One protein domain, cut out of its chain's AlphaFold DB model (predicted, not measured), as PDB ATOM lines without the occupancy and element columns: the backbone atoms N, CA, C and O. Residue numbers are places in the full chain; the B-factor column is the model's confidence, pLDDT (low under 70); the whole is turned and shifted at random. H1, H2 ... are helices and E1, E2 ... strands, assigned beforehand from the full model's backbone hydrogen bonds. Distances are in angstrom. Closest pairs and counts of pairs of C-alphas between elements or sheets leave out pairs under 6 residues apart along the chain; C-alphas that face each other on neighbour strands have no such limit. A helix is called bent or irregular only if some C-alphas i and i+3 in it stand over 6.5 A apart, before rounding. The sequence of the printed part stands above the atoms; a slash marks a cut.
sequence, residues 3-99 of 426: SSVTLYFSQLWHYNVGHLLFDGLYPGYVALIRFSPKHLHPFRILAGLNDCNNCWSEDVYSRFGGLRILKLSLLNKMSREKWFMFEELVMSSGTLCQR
ATOM      1  N   SER A   3       6.940  -1.875  24.712       88.25
ATOM      2  CA  SER A   3       7.204  -2.222  23.304       88.25
ATOM      3  C   SER A   3       6.585  -3.564  22.866       88.25
ATOM      4  O   SER A   3       7.256  -4.434  22.318       88.25
ATOM      5  N   SER A   4       5.343  -3.824  23.274       92.56
ATOM      6  CA  SER A   4       4.642  -5.091  23.021       92.56
ATOM      7  C   SER A   4       3.136  -4.891  23.142       92.56
ATOM      8  O   SER A   4       2.709  -4.058  23.949       92.56
ATOM      9  N   VAL A   5       2.344  -5.731  22.469       96.12
ATOM     10  CA  VAL A   5       0.879  -5.755  22.618       96.12
ATOM     11  C   VAL A   5       0.501  -5.839  24.092       96.12
ATOM     12  O   VAL A   5       0.938  -6.742  24.813       96.12
ATOM     13  N   THR A   6      -0.315  -4.890  24.542       96.75
ATOM     14  CA  THR A   6      -0.884  -4.882  25.886       96.75
ATOM     15  C   THR A   6      -2.393  -5.034  25.797       96.75
ATOM     16  O   THR A   6      -3.072  -4.222  25.181       96.75
ATOM     17  N   LEU A   7      -2.926  -6.072  26.431       96.38
ATOM     18  CA  LEU A   7      -4.354  -6.282  26.595       96.38
ATOM     19  C   LEU A   7      -4.821  -5.637  27.900       96.38
ATOM     20  O   LEU A   7      -4.322  -5.981  28.972       96.38
ATOM     21  N   TYR A   8      -5.801  -4.742  27.812       95.19
ATOM     22  CA  TYR A   8      -6.406  -4.081  28.960       95.19
ATOM     23  C   TYR A   8      -7.813  -4.587  29.269       95.19
ATOM     24  O   TYR A   8      -8.684  -4.641  28.396       95.19
ATOM     25  N   PHE A   9      -8.045  -4.876  30.548       93.44
ATOM     26  CA  PHE A   9      -9.371  -5.069  31.130       93.44
ATOM     27  C   PHE A   9      -9.339  -4.783  32.640       93.44
ATOM     28  O   PHE A   9      -8.286  -4.777  33.278       93.44
ATOM     29  N   SER A  10     -10.501  -4.560  33.244       89.75
ATOM     30  CA  SER A  10     -10.650  -4.483  34.699       89.75
ATOM     31  C   SER A  10     -11.627  -5.556  35.143       89.75
ATOM     32  O   SER A  10     -12.630  -5.770  34.466       89.75
ATOM     33  N   GLN A  11     -11.313  -6.243  36.243       87.44
ATOM     34  CA  GLN A  11     -12.132  -7.348  36.712       87.44
ATOM     35  C   GLN A  11     -12.315  -7.331  38.225       87.44
ATOM     36  O   GLN A  11     -11.362  -7.460  38.996       87.44
ATOM     37  N   LEU A  12     -13.578  -7.271  38.643       85.44
ATOM     38  CA  LEU A  12     -13.969  -7.504  40.029       85.44
ATOM     39  C   LEU A  12     -13.977  -9.006  40.332       85.44
ATOM     40  O   LEU A  12     -14.153  -9.843  39.456       85.44
ATOM     41  N   TRP A  13     -13.789  -9.385  41.591       89.00
ATOM     42  CA  TRP A  13     -13.915 -10.789  42.014       89.00
ATOM     43  C   TRP A  13     -13.000 -11.789  41.284       89.00
ATOM     44  O   TRP A  13     -13.336 -12.967  41.178       89.00
ATOM     45  N   HIS A  14     -11.813 -11.362  40.841       90.94
ATOM     46  CA  HIS A  14     -10.809 -12.236  40.212       90.94
ATOM     47  C   HIS A  14     -10.354 -13.416  41.102       90.94
ATOM     48  O   HIS A  14      -9.703 -14.339  40.622       90.94
ATOM     49  N   TYR A  15     -10.717 -13.443  42.390       89.38
ATOM     50  CA  TYR A  15     -10.555 -14.612  43.263       89.38
ATOM     51  C   TYR A  15     -11.477 -15.792  42.898       89.38
ATOM     52  O   TYR A  15     -11.212 -16.930  43.289       89.38
ATOM     53  N   ASN A  16     -12.568 -15.546  42.165       90.81
ATOM     54  CA  ASN A  16     -13.419 -16.578  41.586       90.81
ATOM     55  C   ASN A  16     -12.993 -16.822  40.135       90.81
ATOM     56  O   ASN A  16     -13.077 -15.925  39.305       90.81
ATOM     57  N   VAL A  17     -12.602 -18.054  39.817       89.94
ATOM     58  CA  VAL A  17     -12.185 -18.471  38.465       89.94
ATOM     59  C   VAL A  17     -13.158 -18.110  37.349       89.94
ATOM     60  O   VAL A  17     -12.737 -17.757  36.257       89.94
ATOM     61  N   GLY A  18     -14.459 -18.218  37.596       91.00
ATOM     62  CA  GLY A  18     -15.456 -17.955  36.575       91.00
ATOM     63  C   GLY A  18     -15.410 -16.493  36.157       91.00
ATOM     64  O   GLY A  18     -15.237 -16.190  34.982       91.00
ATOM     65  N   HIS A  19     -15.440 -15.610  37.155       91.19
ATOM     66  CA  HIS A  19     -15.304 -14.168  36.970       91.19
ATOM     67  C   HIS A  19     -13.927 -13.793  36.405       91.19
ATOM     68  O   HIS A  19     -13.834 -13.043  35.438       91.19
ATOM     69  N   LEU A  20     -12.851 -14.382  36.936       92.31
ATOM     70  CA  LEU A  20     -11.490 -14.216  36.423       92.31
ATOM     71  C   LEU A  20     -11.422 -14.440  34.905       92.31
ATOM     72  O   LEU A  20     -10.834 -13.645  34.170       92.31
ATOM     73  N   LEU A  21     -11.989 -15.552  34.443       93.56
ATOM     74  CA  LEU A  21     -11.852 -15.988  33.065       93.56
ATOM     75  C   LEU A  21     -12.846 -15.296  32.138       93.56
ATOM     76  O   LEU A  21     -12.433 -14.829  31.085       93.56
ATOM     77  N   PHE A  22     -14.127 -15.222  32.497       93.00
ATOM     78  CA  PHE A  22     -15.190 -14.922  31.530       93.00
ATOM     79  C   PHE A  22     -15.747 -13.504  31.585       93.00
ATOM     80  O   PHE A  22     -16.397 -13.084  30.629       93.00
ATOM     81  N   ASP A  23     -15.447 -12.743  32.632       89.81
ATOM     82  CA  ASP A  23     -15.849 -11.338  32.701       89.81
ATOM     83  C   ASP A  23     -14.745 -10.407  32.160       89.81
ATOM     84  O   ASP A  23     -15.051  -9.364  31.590       89.81
ATOM     85  N   GLY A  24     -13.470 -10.801  32.301       89.75
ATOM     86  CA  GLY A  24     -12.314  -9.995  31.887       89.75
ATOM     87  C   GLY A  24     -11.476 -10.635  30.780       89.75
ATOM     88  O   GLY A  24     -11.402 -10.118  29.664       89.75
ATOM     89  N   LEU A  25     -10.841 -11.773  31.079       94.62
ATOM     90  CA  LEU A  25      -9.799 -12.339  30.218       94.62
ATOM     91  C   LEU A  25     -10.313 -12.826  28.861       94.62
ATOM     92  O   LEU A  25      -9.720 -12.497  27.838       94.62
ATOM     93  N   TYR A  26     -11.395 -13.605  28.841       95.38
ATOM     94  CA  TYR A  26     -11.987 -14.140  27.619       95.38
ATOM     95  C   TYR A  26     -12.482 -13.014  26.698       95.38
ATOM     96  O   TYR A  26     -12.029 -12.973  25.556       95.38
ATOM     97  N   PRO A  27     -13.300 -12.044  27.160       93.81
ATOM     98  CA  PRO A  27     -13.642 -10.862  26.369       93.81
ATOM     99  C   PRO A  27     -12.433 -10.118  25.793       93.81
ATOM    100  O   PRO A  27     -12.419  -9.762  24.615       93.81
ATOM    101  N   GLY A  28     -11.396  -9.909  26.612       94.00
ATOM    102  CA  GLY A  28     -10.161  -9.277  26.162       94.00
ATOM    103  C   GLY A  28      -9.431 -10.098  25.094       94.00
ATOM    104  O   GLY A  28      -8.947  -9.552  24.105       94.00
ATOM    105  N   TYR A  29      -9.402 -11.421  25.243       95.62
ATOM    106  CA  TYR A  29      -8.807 -12.319  24.257       95.62
ATOM    107  C   TYR A  29      -9.595 -12.351  22.941       95.62
ATOM    108  O   TYR A  29      -8.993 -12.337  21.871       95.62
ATOM    109  N   VAL A  30     -10.930 -12.297  22.993       94.62
ATOM    110  CA  VAL A  30     -11.781 -12.142  21.800       94.62
ATOM    111  C   VAL A  30     -11.439 -10.854  21.046       94.62
ATOM    112  O   VAL A  30     -11.365 -10.869  19.818       94.62
ATOM    113  N   ALA A  31     -11.164  -9.751  21.754       93.56
ATOM    114  CA  ALA A  31     -10.702  -8.520  21.114       93.56
ATOM    115  C   ALA A  31      -9.361  -8.728  20.381       93.56
ATOM    116  O   ALA A  31      -9.239  -8.332  19.225       93.56
ATOM    117  N   LEU A  32      -8.394  -9.430  20.986       94.62
ATOM    118  CA  LEU A  32      -7.128  -9.778  20.317       94.62
ATOM    119  C   LEU A  32      -7.313 -10.671  19.082       94.62
ATOM    120  O   LEU A  32      -6.534 -10.567  18.135       94.62
ATOM    121  N   ILE A  33      -8.313 -11.559  19.079       95.12
ATOM    122  CA  ILE A  33      -8.628 -12.395  17.911       95.12
ATOM    123  C   ILE A  33      -9.147 -11.527  16.760       95.12
ATOM    124  O   ILE A  33      -8.715 -11.701  15.622       95.12
ATOM    125  N   ARG A  34     -10.023 -10.557  17.055       92.06
ATOM    126  CA  ARG A  34     -10.566  -9.623  16.052       92.06
ATOM    127  C   ARG A  34      -9.491  -8.745  15.414       92.06
ATOM    128  O   ARG A  34      -9.579  -8.454  14.228       92.06
ATOM    129  N   PHE A  35      -8.459  -8.381  16.170       88.12
ATOM    130  CA  PHE A  35      -7.268  -7.702  15.655       88.12
ATOM    131  C   PHE A  35      -6.162  -8.717  15.321       88.12
ATOM    132  O   PHE A  35      -5.055  -8.637  15.838       88.12
ATOM    133  N   SER A  36      -6.458  -9.730  14.504       77.94
ATOM    134  CA  SER A  36      -5.482 -10.757  14.098       77.94
ATOM    135  C   SER A  36      -4.203 -10.143  13.484       77.94
ATOM    136  O   SER A  36      -4.305  -9.121  12.802       77.94
ATOM    137  N   PRO A  37      -2.996 -10.724  13.690       86.12
ATOM    138  CA  PRO A  37      -2.676 -11.992  14.371       86.12
ATOM    139  C   PRO A  37      -2.306 -11.852  15.860       86.12
ATOM    140  O   PRO A  37      -1.638 -12.720  16.423       86.12
ATOM    141  N   LYS A  38      -2.716 -10.773  16.538       89.75
ATOM    142  CA  LYS A  38      -2.177 -10.391  17.862       89.75
ATOM    143  C   LYS A  38      -2.357 -11.460  18.951       89.75
ATOM    144  O   LYS A  38      -1.507 -11.590  19.826       89.75
ATOM    145  N   HIS A  39      -3.413 -12.270  18.875       93.75
ATOM    146  CA  HIS A  39      -3.689 -13.370  19.808       93.75
ATOM    147  C   HIS A  39      -2.708 -14.565  19.726       93.75
ATOM    148  O   HIS A  39      -2.698 -15.394  20.646       93.75
ATOM    149  N   LEU A  40      -1.910 -14.670  18.653       93.12
ATOM    150  CA  LEU A  40      -0.928 -15.744  18.440       93.12
ATOM    151  C   LEU A  40       0.405 -15.487  19.156       93.12
ATOM    152  O   LEU A  40       1.132 -16.430  19.463       93.12
ATOM    153  N   HIS A  41       0.716 -14.228  19.460       92.31
ATOM    154  CA  HIS A  41       1.967 -13.842  20.107       92.31
ATOM    155  C   HIS A  41       1.807 -13.736  21.636       92.31
ATOM    156  O   HIS A  41       0.683 -13.665  22.153       92.31
ATOM    157  N   PRO A  42       2.909 -13.753  22.406       95.19
ATOM    158  CA  PRO A  42       2.886 -13.310  23.793       95.19
ATOM    159  C   PRO A  42       2.426 -11.850  23.888       95.19
ATOM    160  O   PRO A  42       2.845 -11.001  23.104       95.19
ATOM    161  N   PHE A  43       1.578 -11.551  24.864       95.81
ATOM    162  CA  PHE A  43       1.078 -10.211  25.134       95.81
ATOM    163  C   PHE A  43       1.079  -9.927  26.632       95.81
ATOM    164  O   PHE A  43       0.998 -10.812  27.487       95.81
ATOM    165  N   ARG A  44       1.179  -8.644  26.950       96.00
ATOM    166  CA  ARG A  44       1.140  -8.139  28.314       96.00
ATOM    167  C   ARG A  44      -0.303  -7.965  28.739       96.00
ATOM    168  O   ARG A  44      -1.118  -7.519  27.944       96.00
ATOM    169  N   ILE A  45      -0.618  -8.255  29.992       96.44
ATOM    170  CA  ILE A  45      -1.937  -7.947  30.545       96.44
ATOM    171  C   ILE A  45      -1.804  -6.720  31.440       96.44
ATOM    172  O   ILE A  45      -1.063  -6.754  32.416       96.44
ATOM    173  N   LEU A  46      -2.521  -5.647  31.117       96.31
ATOM    174  CA  LEU A  46      -2.765  -4.532  32.023       96.31
ATOM    175  C   LEU A  46      -4.128  -4.752  32.679       96.31
ATOM    176  O   LEU A  46      -5.161  -4.526  32.054       96.31
ATOM    177  N   ALA A  47      -4.129  -5.202  33.931       94.12
ATOM    178  CA  ALA A  47      -5.359  -5.558  34.622       94.12
ATOM    179  C   ALA A  47      -5.649  -4.638  35.813       94.12
ATOM    180  O   ALA A  47      -4.793  -4.392  36.670       94.12
ATOM    181  N   GLY A  48      -6.891  -4.160  35.890       92.94
ATOM    182  CA  GLY A  48      -7.445  -3.579  37.111       92.94
ATOM    183  C   GLY A  48      -7.837  -4.687  38.083       92.94
ATOM    184  O   GLY A  48      -8.961  -5.180  37.996       92.94
ATOM    185  N   LEU A  49      -6.903  -5.083  38.955       90.75
ATOM    186  CA  LEU A  49      -7.072  -6.125  39.975       90.75
ATOM    187  C   LEU A  49      -7.000  -5.533  41.376       90.75
ATOM    188  O   LEU A  49      -6.230  -4.601  41.616       90.75
ATOM    189  N   ASN A  50      -7.758  -6.124  42.295       86.81
ATOM    190  CA  ASN A  50      -7.626  -5.834  43.714       86.81
ATOM    191  C   ASN A  50      -6.423  -6.602  44.270       86.81
ATOM    192  O   ASN A  50      -6.098  -7.699  43.808       86.81
ATOM    193  N   ASP A  51      -5.765  -6.048  45.284       84.62
ATOM    194  CA  ASP A  51      -4.692  -6.773  45.952       84.62
ATOM    195  C   ASP A  51      -5.258  -7.998  46.675       84.62
ATOM    196  O   ASP A  51      -6.239  -7.925  47.418       84.62
ATOM    197  N   CYS A  52      -4.653  -9.156  46.419       83.31
ATOM    198  CA  CYS A  52      -5.063 -10.415  47.014       83.31
ATOM    199  C   CYS A  52      -3.848 -11.309  47.248       83.31
ATOM    200  O   CYS A  52      -3.258 -11.834  46.307       83.31
ATOM    201  N   ASN A  53      -3.523 -11.537  48.520       78.56
ATOM    202  CA  ASN A  53      -2.297 -12.233  48.924       78.56
ATOM    203  C   ASN A  53      -2.242 -13.707  48.484       78.56
ATOM    204  O   ASN A  53      -1.158 -14.260  48.358       78.56
ATOM    205  N   ASN A  54      -3.395 -14.338  48.231       77.88
ATOM    206  CA  ASN A  54      -3.498 -15.771  47.926       77.88
ATOM    207  C   ASN A  54      -4.267 -16.054  46.624       77.88
ATOM    208  O   ASN A  54      -4.791 -17.156  46.430       77.88
ATOM    209  N   CYS A  55      -4.390 -15.063  45.740       81.94
ATOM    210  CA  CYS A  55      -5.094 -15.250  44.482       81.94
ATOM    211  C   CYS A  55      -4.161 -15.814  43.412       81.94
ATOM    212  O   CYS A  55      -3.179 -15.210  43.003       81.94
ATOM    213  N   TRP A  56      -4.555 -16.956  42.876       87.00
ATOM    214  CA  TRP A  56      -3.945 -17.609  41.720       87.00
ATOM    215  C   TRP A  56      -4.275 -16.904  40.389       87.00
ATOM    216  O   TRP A  56      -3.782 -17.301  39.337       87.00
ATOM    217  N   SER A  57      -5.094 -15.849  40.434       91.06
ATOM    218  CA  SER A  57      -5.489 -15.031  39.286       91.06
ATOM    219  C   SER A  57      -4.301 -14.453  38.529       91.06
ATOM    220  O   SER A  57      -4.281 -14.479  37.303       91.06
ATOM    221  N   GLU A  58      -3.310 -13.941  39.260       91.19
ATOM    222  CA  GLU A  58      -2.123 -13.329  38.661       91.19
ATOM    223  C   GLU A  58      -1.249 -14.376  37.971       91.19
ATOM    224  O   GLU A  58      -0.741 -14.139  36.882       91.19
ATOM    225  N   ASP A  59      -1.130 -15.571  38.547       90.94
ATOM    226  CA  ASP A  59      -0.399 -16.665  37.911       90.94
ATOM    227  C   ASP A  59      -1.083 -17.097  36.602       90.94
ATOM    228  O   ASP A  59      -0.435 -17.174  35.560       90.94
ATOM    229  N   VAL A  60      -2.410 -17.268  36.613       94.00
ATOM    230  CA  VAL A  60      -3.180 -17.651  35.415       94.00
ATOM    231  C   VAL A  60      -3.109 -16.598  34.316       94.00
ATOM    232  O   VAL A  60      -2.875 -16.933  33.158       94.00
ATOM    233  N   TYR A  61      -3.280 -15.323  34.659       94.94
ATOM    234  CA  TYR A  61      -3.170 -14.228  33.698       94.94
ATOM    235  C   TYR A  61      -1.753 -14.094  33.139       94.94
ATOM    236  O   TYR A  61      -1.592 -14.002  31.924       94.94
ATOM    237  N   SER A  62      -0.728 -14.132  33.992       92.62
ATOM    238  CA  SER A  62       0.671 -13.992  33.577       92.62
ATOM    239  C   SER A  62       1.062 -15.115  32.619       92.62
ATOM    240  O   SER A  62       1.619 -14.866  31.550       92.62
ATOM    241  N   ARG A  63       0.681 -16.358  32.946       93.12
ATOM    242  CA  ARG A  63       0.893 -17.506  32.059       93.12
ATOM    243  C   ARG A  63       0.122 -17.344  30.759       93.12
ATOM    244  O   ARG A  63       0.734 -17.389  29.701       93.12
ATOM    245  N   PHE A  64      -1.184 -17.080  30.817       96.25
ATOM    246  CA  PHE A  64      -2.010 -16.952  29.615       96.25
ATOM    247  C   PHE A  64      -1.536 -15.842  28.669       96.25
ATOM    248  O   PHE A  64      -1.504 -16.048  27.456       96.25
ATOM    249  N   GLY A  65      -1.150 -14.676  29.193       95.62
ATOM    250  CA  GLY A  65      -0.571 -13.597  28.392       95.62
ATOM    251  C   GLY A  65       0.785 -13.983  27.804       95.62
ATOM    252  O   GLY A  65       1.094 -13.637  26.669       95.62
ATOM    253  N   GLY A  66       1.574 -14.771  28.531       93.69
ATOM    254  CA  GLY A  66       2.937 -15.131  28.147       93.69
ATOM    255  C   GLY A  66       3.948 -14.024  28.457       93.69
ATOM    256  O   GLY A  66       5.147 -14.262  28.382       93.69
ATOM    257  N   LEU A  67       3.492 -12.835  28.863       92.69
ATOM    258  CA  LEU A  67       4.304 -11.759  29.430       92.69
ATOM    259  C   LEU A  67       3.777 -11.396  30.828       92.69
ATOM    260  O   LEU A  67       2.677 -11.781  31.223       92.69
ATOM    261  N   ARG A  68       4.560 -10.618  31.584       88.88
ATOM    262  CA  ARG A  68       4.192 -10.187  32.943       88.88
ATOM    263  C   ARG A  68       2.894  -9.373  32.963       88.88
ATOM    264  O   ARG A  68       2.576  -8.661  32.014       88.88
ATOM    265  N   ILE A  69       2.192  -9.407  34.090       92.94
ATOM    266  CA  ILE A  69       1.045  -8.528  34.342       92.94
ATOM    267  C   ILE A  69       1.534  -7.153  34.792       92.94
ATOM    268  O   ILE A  69       2.452  -7.037  35.603       92.94
ATOM    269  N   LEU A  70       0.872  -6.108  34.306       94.00
ATOM    270  CA  LEU A  70       0.899  -4.776  34.890       94.00
ATOM    271  C   LEU A  70      -0.384  -4.569  35.689       94.00
ATOM    272  O   LEU A  70      -1.487  -4.706  35.161       94.00
ATOM    273  N   LYS A  71      -0.244  -4.219  36.966       93.31
ATOM    274  CA  LYS A  71      -1.383  -3.831  37.798       93.31
ATOM    275  C   LYS A  71      -1.724  -2.372  37.536       93.31
ATOM    276  O   LYS A  71      -0.858  -1.504  37.668       93.31
ATOM    277  N   LEU A  72      -2.986  -2.092  37.222       93.62
ATOM    278  CA  LEU A  72      -3.450  -0.720  37.009       93.62
ATOM    279  C   LEU A  72      -3.241   0.154  38.258       93.62
ATOM    280  O   LEU A  72      -2.854   1.308  38.132       93.62
ATOM    281  N   SER A  73      -3.412  -0.407  39.461       92.38
ATOM    282  CA  SER A  73      -3.164   0.294  40.733       92.38
ATOM    283  C   SER A  73      -1.722   0.797  40.859       92.38
ATOM    284  O   SER A  73      -1.491   1.923  41.302       92.38
ATOM    285  N   LEU A  74      -0.750  -0.004  40.413       91.69
ATOM    286  CA  LEU A  74       0.659   0.379  40.404       91.69
ATOM    287  C   LEU A  74       0.921   1.496  39.390       91.69
ATOM    288  O   LEU A  74       1.579   2.479  39.735       91.69
ATOM    289  N   LEU A  75       0.373   1.383  38.173       93.06
ATOM    290  CA  LEU A  75       0.497   2.448  37.174       93.06
ATOM    291  C   LEU A  75      -0.143   3.750  37.662       93.06
ATOM    292  O   LEU A  75       0.496   4.787  37.556       93.06
ATOM    293  N   ASN A  76      -1.326   3.696  38.282       92.44
ATOM    294  CA  ASN A  76      -2.001   4.866  38.854       92.44
ATOM    295  C   ASN A  76      -1.185   5.539  39.969       92.44
ATOM    296  O   ASN A  76      -1.204   6.760  40.114       92.44
ATOM    297  N   LYS A  77      -0.457   4.760  40.781       93.50
ATOM    298  CA  LYS A  77       0.439   5.318  41.806       93.50
ATOM    299  C   LYS A  77       1.625   6.038  41.166       93.50
ATOM    300  O   LYS A  77       1.985   7.129  41.596       93.50
ATOM    301  N   MET A  78       2.220   5.430  40.143       93.50
ATOM    302  CA  MET A  78       3.393   5.963  39.450       93.50
ATOM    303  C   MET A  78       3.056   7.103  38.476       93.50
ATOM    304  O   MET A  78       3.918   7.933  38.190       93.50
ATOM    305  N   SER A  79       1.818   7.173  37.979       93.62
ATOM    306  CA  SER A  79       1.390   8.163  36.984       93.62
ATOM    307  C   SER A  79       1.309   9.587  37.528       93.62
ATOM    308  O   SER A  79       1.121  10.521  36.758       93.62
ATOM    309  N   ARG A  80       1.472   9.768  38.845       92.62
ATOM    310  CA  ARG A  80       1.613  11.090  39.471       92.62
ATOM    311  C   ARG A  80       2.876  11.824  39.015       92.62
ATOM    312  O   ARG A  80       2.894  13.045  39.020       92.62
ATOM    313  N   GLU A  81       3.909  11.080  38.623       94.25
ATOM    314  CA  GLU A  81       5.231  11.626  38.286       94.25
ATOM    315  C   GLU A  81       5.716  11.199  36.895       94.25
ATOM    316  O   GLU A  81       6.705  11.729  36.389       94.25
ATOM    317  N   LYS A  82       5.071  10.202  36.274       94.81
ATOM    318  CA  LYS A  82       5.558   9.567  35.044       94.81
ATOM    319  C   LYS A  82       4.438   9.325  34.047       94.81
ATOM    320  O   LYS A  82       3.364   8.852  34.400       94.81
ATOM    321  N   TRP A  83       4.739   9.549  32.775       93.69
ATOM    322  CA  TRP A  83       3.871   9.146  31.675       93.69
ATOM    323  C   TRP A  83       4.212   7.731  31.212       93.69
ATOM    324  O   TRP A  83       5.382   7.346  31.127       93.69
ATOM    325  N   PHE A  84       3.181   6.954  30.889       94.12
ATOM    326  CA  PHE A  84       3.321   5.623  30.312       94.12
ATOM    327  C   PHE A  84       2.869   5.653  28.861       94.12
ATOM    328  O   PHE A  84       1.773   6.109  28.556       94.12
ATOM    329  N   MET A  85       3.711   5.132  27.977       94.94
ATOM    330  CA  MET A  85       3.407   4.995  26.558       94.94
ATOM    331  C   MET A  85       3.375   3.514  26.207       94.94
ATOM    332  O   MET A  85       4.323   2.790  26.532       94.94
ATOM    333  N   PHE A  86       2.296   3.084  25.565       95.62
ATOM    334  CA  PHE A  86       2.118   1.739  25.030       95.62
ATOM    335  C   PHE A  86       2.291   1.816  23.521       95.62
ATOM    336  O   PHE A  86       1.695   2.685  22.894       95.62
ATOM    337  N   GLU A  87       3.102   0.930  22.953       95.19
ATOM    338  CA  GLU A  87       3.198   0.805  21.496       95.19
ATOM    339  C   GLU A  87       1.859   0.350  20.905       95.19
ATOM    340  O   GLU A  87       1.378   0.915  19.930       95.19
ATOM    341  N   GLU A  88       1.218  -0.622  21.558       95.44
ATOM    342  CA  GLU A  88      -0.110  -1.099  21.196       95.44
ATOM    343  C   GLU A  88      -0.902  -1.472  22.454       95.44
ATOM    344  O   GLU A  88      -0.441  -2.248  23.300       95.44
ATOM    345  N   LEU A  89      -2.107  -0.916  22.569       95.31
ATOM    346  CA  LEU A  89      -3.049  -1.181  23.651       95.31
ATOM    347  C   LEU A  89      -4.378  -1.643  23.055       95.31
ATOM    348  O   LEU A  89      -5.060  -0.877  22.378       95.31
ATOM    349  N   VAL A  90      -4.763  -2.883  23.340       94.75
ATOM    350  CA  VAL A  90      -6.060  -3.443  22.953       94.75
ATOM    351  C   VAL A  90      -6.980  -3.411  24.164       94.75
ATOM    352  O   VAL A  90      -6.643  -3.935  25.225       94.75
ATOM    353  N   MET A  91      -8.151  -2.798  24.011       89.12
ATOM    354  CA  MET A  91      -9.168  -2.684  25.057       89.12
ATOM    355  C   MET A  91     -10.437  -3.422  24.621       89.12
ATOM    356  O   MET A  91     -10.856  -3.320  23.469       89.12
ATOM    357  N   SER A  92     -11.050  -4.176  25.535       75.19
ATOM    358  CA  SER A  92     -12.322  -4.863  25.264       75.19
ATOM    359  C   SER A  92     -13.485  -3.872  25.101       75.19
ATOM    360  O   SER A  92     -13.494  -2.803  25.711       75.19
ATOM    361  N   SER A  93     -14.499  -4.238  24.312       69.19
ATOM    362  CA  SER A  93     -15.587  -3.349  23.875       69.19
ATOM    363  C   SER A  93     -16.669  -3.066  24.928       69.19
ATOM    364  O   SER A  93     -17.682  -2.459  24.599       69.19
ATOM    365  N   GLY A  94     -16.525  -3.539  26.173       68.44
ATOM    366  CA  GLY A  94     -17.522  -3.384  27.251       68.44
ATOM    367  C   GLY A  94     -18.858  -4.116  27.023       68.44
ATOM    368  O   GLY A  94     -19.639  -4.285  27.953       68.44
ATOM    369  N   THR A  95     -19.111  -4.600  25.805       71.00
ATOM    370  CA  THR A  95     -20.308  -5.349  25.392       71.00
ATOM    371  C   THR A  95     -20.123  -6.867  25.451       71.00
ATOM    372  O   THR A  95     -21.068  -7.620  25.225       71.00
ATOM    373  N   LEU A  96     -18.901  -7.324  25.723       74.69
ATOM    374  CA  LEU A  96     -18.532  -8.729  25.856       74.69
ATOM    375  C   LEU A  96     -18.402  -9.025  27.356       74.69
ATOM    376  O   LEU A  96     -17.353  -8.790  27.944       74.69
ATOM    377  N   CYS A  97     -19.483  -9.466  27.994       73.88
ATOM    378  CA  CYS A  97     -19.503  -9.769  29.427       73.88
ATOM    379  C   CYS A  97     -20.369 -10.998  29.733       73.88
ATOM    380  O   CYS A  97     -21.226 -11.370  28.932       73.88
ATOM    381  N   GLN A  98     -20.198 -11.603  30.915       70.19
ATOM    382  CA  GLN A  98     -20.958 -12.786  31.357       70.19
ATOM    383  C   GLN A  98     -22.483 -12.593  31.294       70.19
ATOM    384  O   GLN A  98     -23.221 -13.527  30.998       70.19
ATOM    385  N   ARG A  99     -22.966 -11.376  31.560       76.62
ATOM    386  CA  ARG A  99     -24.400 -11.024  31.551       76.62
ATOM    387  C   ARG A  99     -24.812 -10.200  30.329       76.62
ATOM    388  O   ARG A  99     -25.867  -9.569  30.318       76.62
TER     389      ARG A  99
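Overview. This is residues 3 to 99 of the 426 residues of the protein "Hypothetical protein" of Rotaria sp. Silwood1 (UniProt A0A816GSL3). A twisted sheet of four parallel strands has H1 and H2 over one face, H2 over the edge strand E3 and H1 over E2, E1 and E4. The short H3 lies on the opposite face, beside the strands, and residues 76 to 82 stick out there. The printed part has 97 residues, with named elements in the order E1 H1 E2 H2 E3 H3 E4, sheet order E3 E2 E1 E4, class mixed. It is compact, with a radius of gyration of the C-alphas of 13.0 A and spans of 37 by 33 by 24 A.

Arrangement. E1, residues 3 to 10, H1, residues 17 to 34, and E2, residues 43 to 48, form a strand-helix-strand unit, parallel neighbour strands with a helix between, its crossover right-handed. N 44 and O 5 are within hydrogen-bond range, 2.9 A. H1 is irregular, only just, with C-alphas 23 and 26 7.0 A apart; its height over the sheet is 9.7 A, and its C-alpha closest to E1 is Gly 24, 5.8 A from that of Phe 9. E2, H2, residues 57 to 65, and E3, residues 66 to 71, form another right-handed unit, with N 70 and O 45 at 2.8 A. H1, with residues 17 to 25 alone, only just touches H2, with 3 pairs of C-alphas within 8 A, the closest Leu 20 and Ser 57, 6.7 A; they run the same way at a shallow tilt of 19 degrees. E3, H3, residues 72 to 78, and E4, residues 86 to 91, form a split right-handed unit, E2 and E1 between its strands. H3 is closest to E2 at the C-alphas of Leu 72 and Gly 48, 4.9 A. Between the parallel neighbour strands E1 and E4, N 8 and O 90 are within hydrogen-bond range, 2.8 A. Every O i to N i+4 pair is within range in H2 and H3, 11 of 14 in H1.

Along the chain. E1 begins at C-alpha 3 (7.204, -2.222, 23.304) and spans 21.3 A; H1 spans 24.2 A, E2 16.1 A, H2 12.0 A, E3 15.5 A, H3 9.9 A and E4 12.1 A, ending at C-alpha 91 (-9.168, -2.684, 25.057).

Size, cuts and confidence. The farthest C-alphas, Glu 81 and Arg 99, are 37.9 A apart. The printed part has no cut and no long link. Residues 93 to 94 have pLDDT under 70.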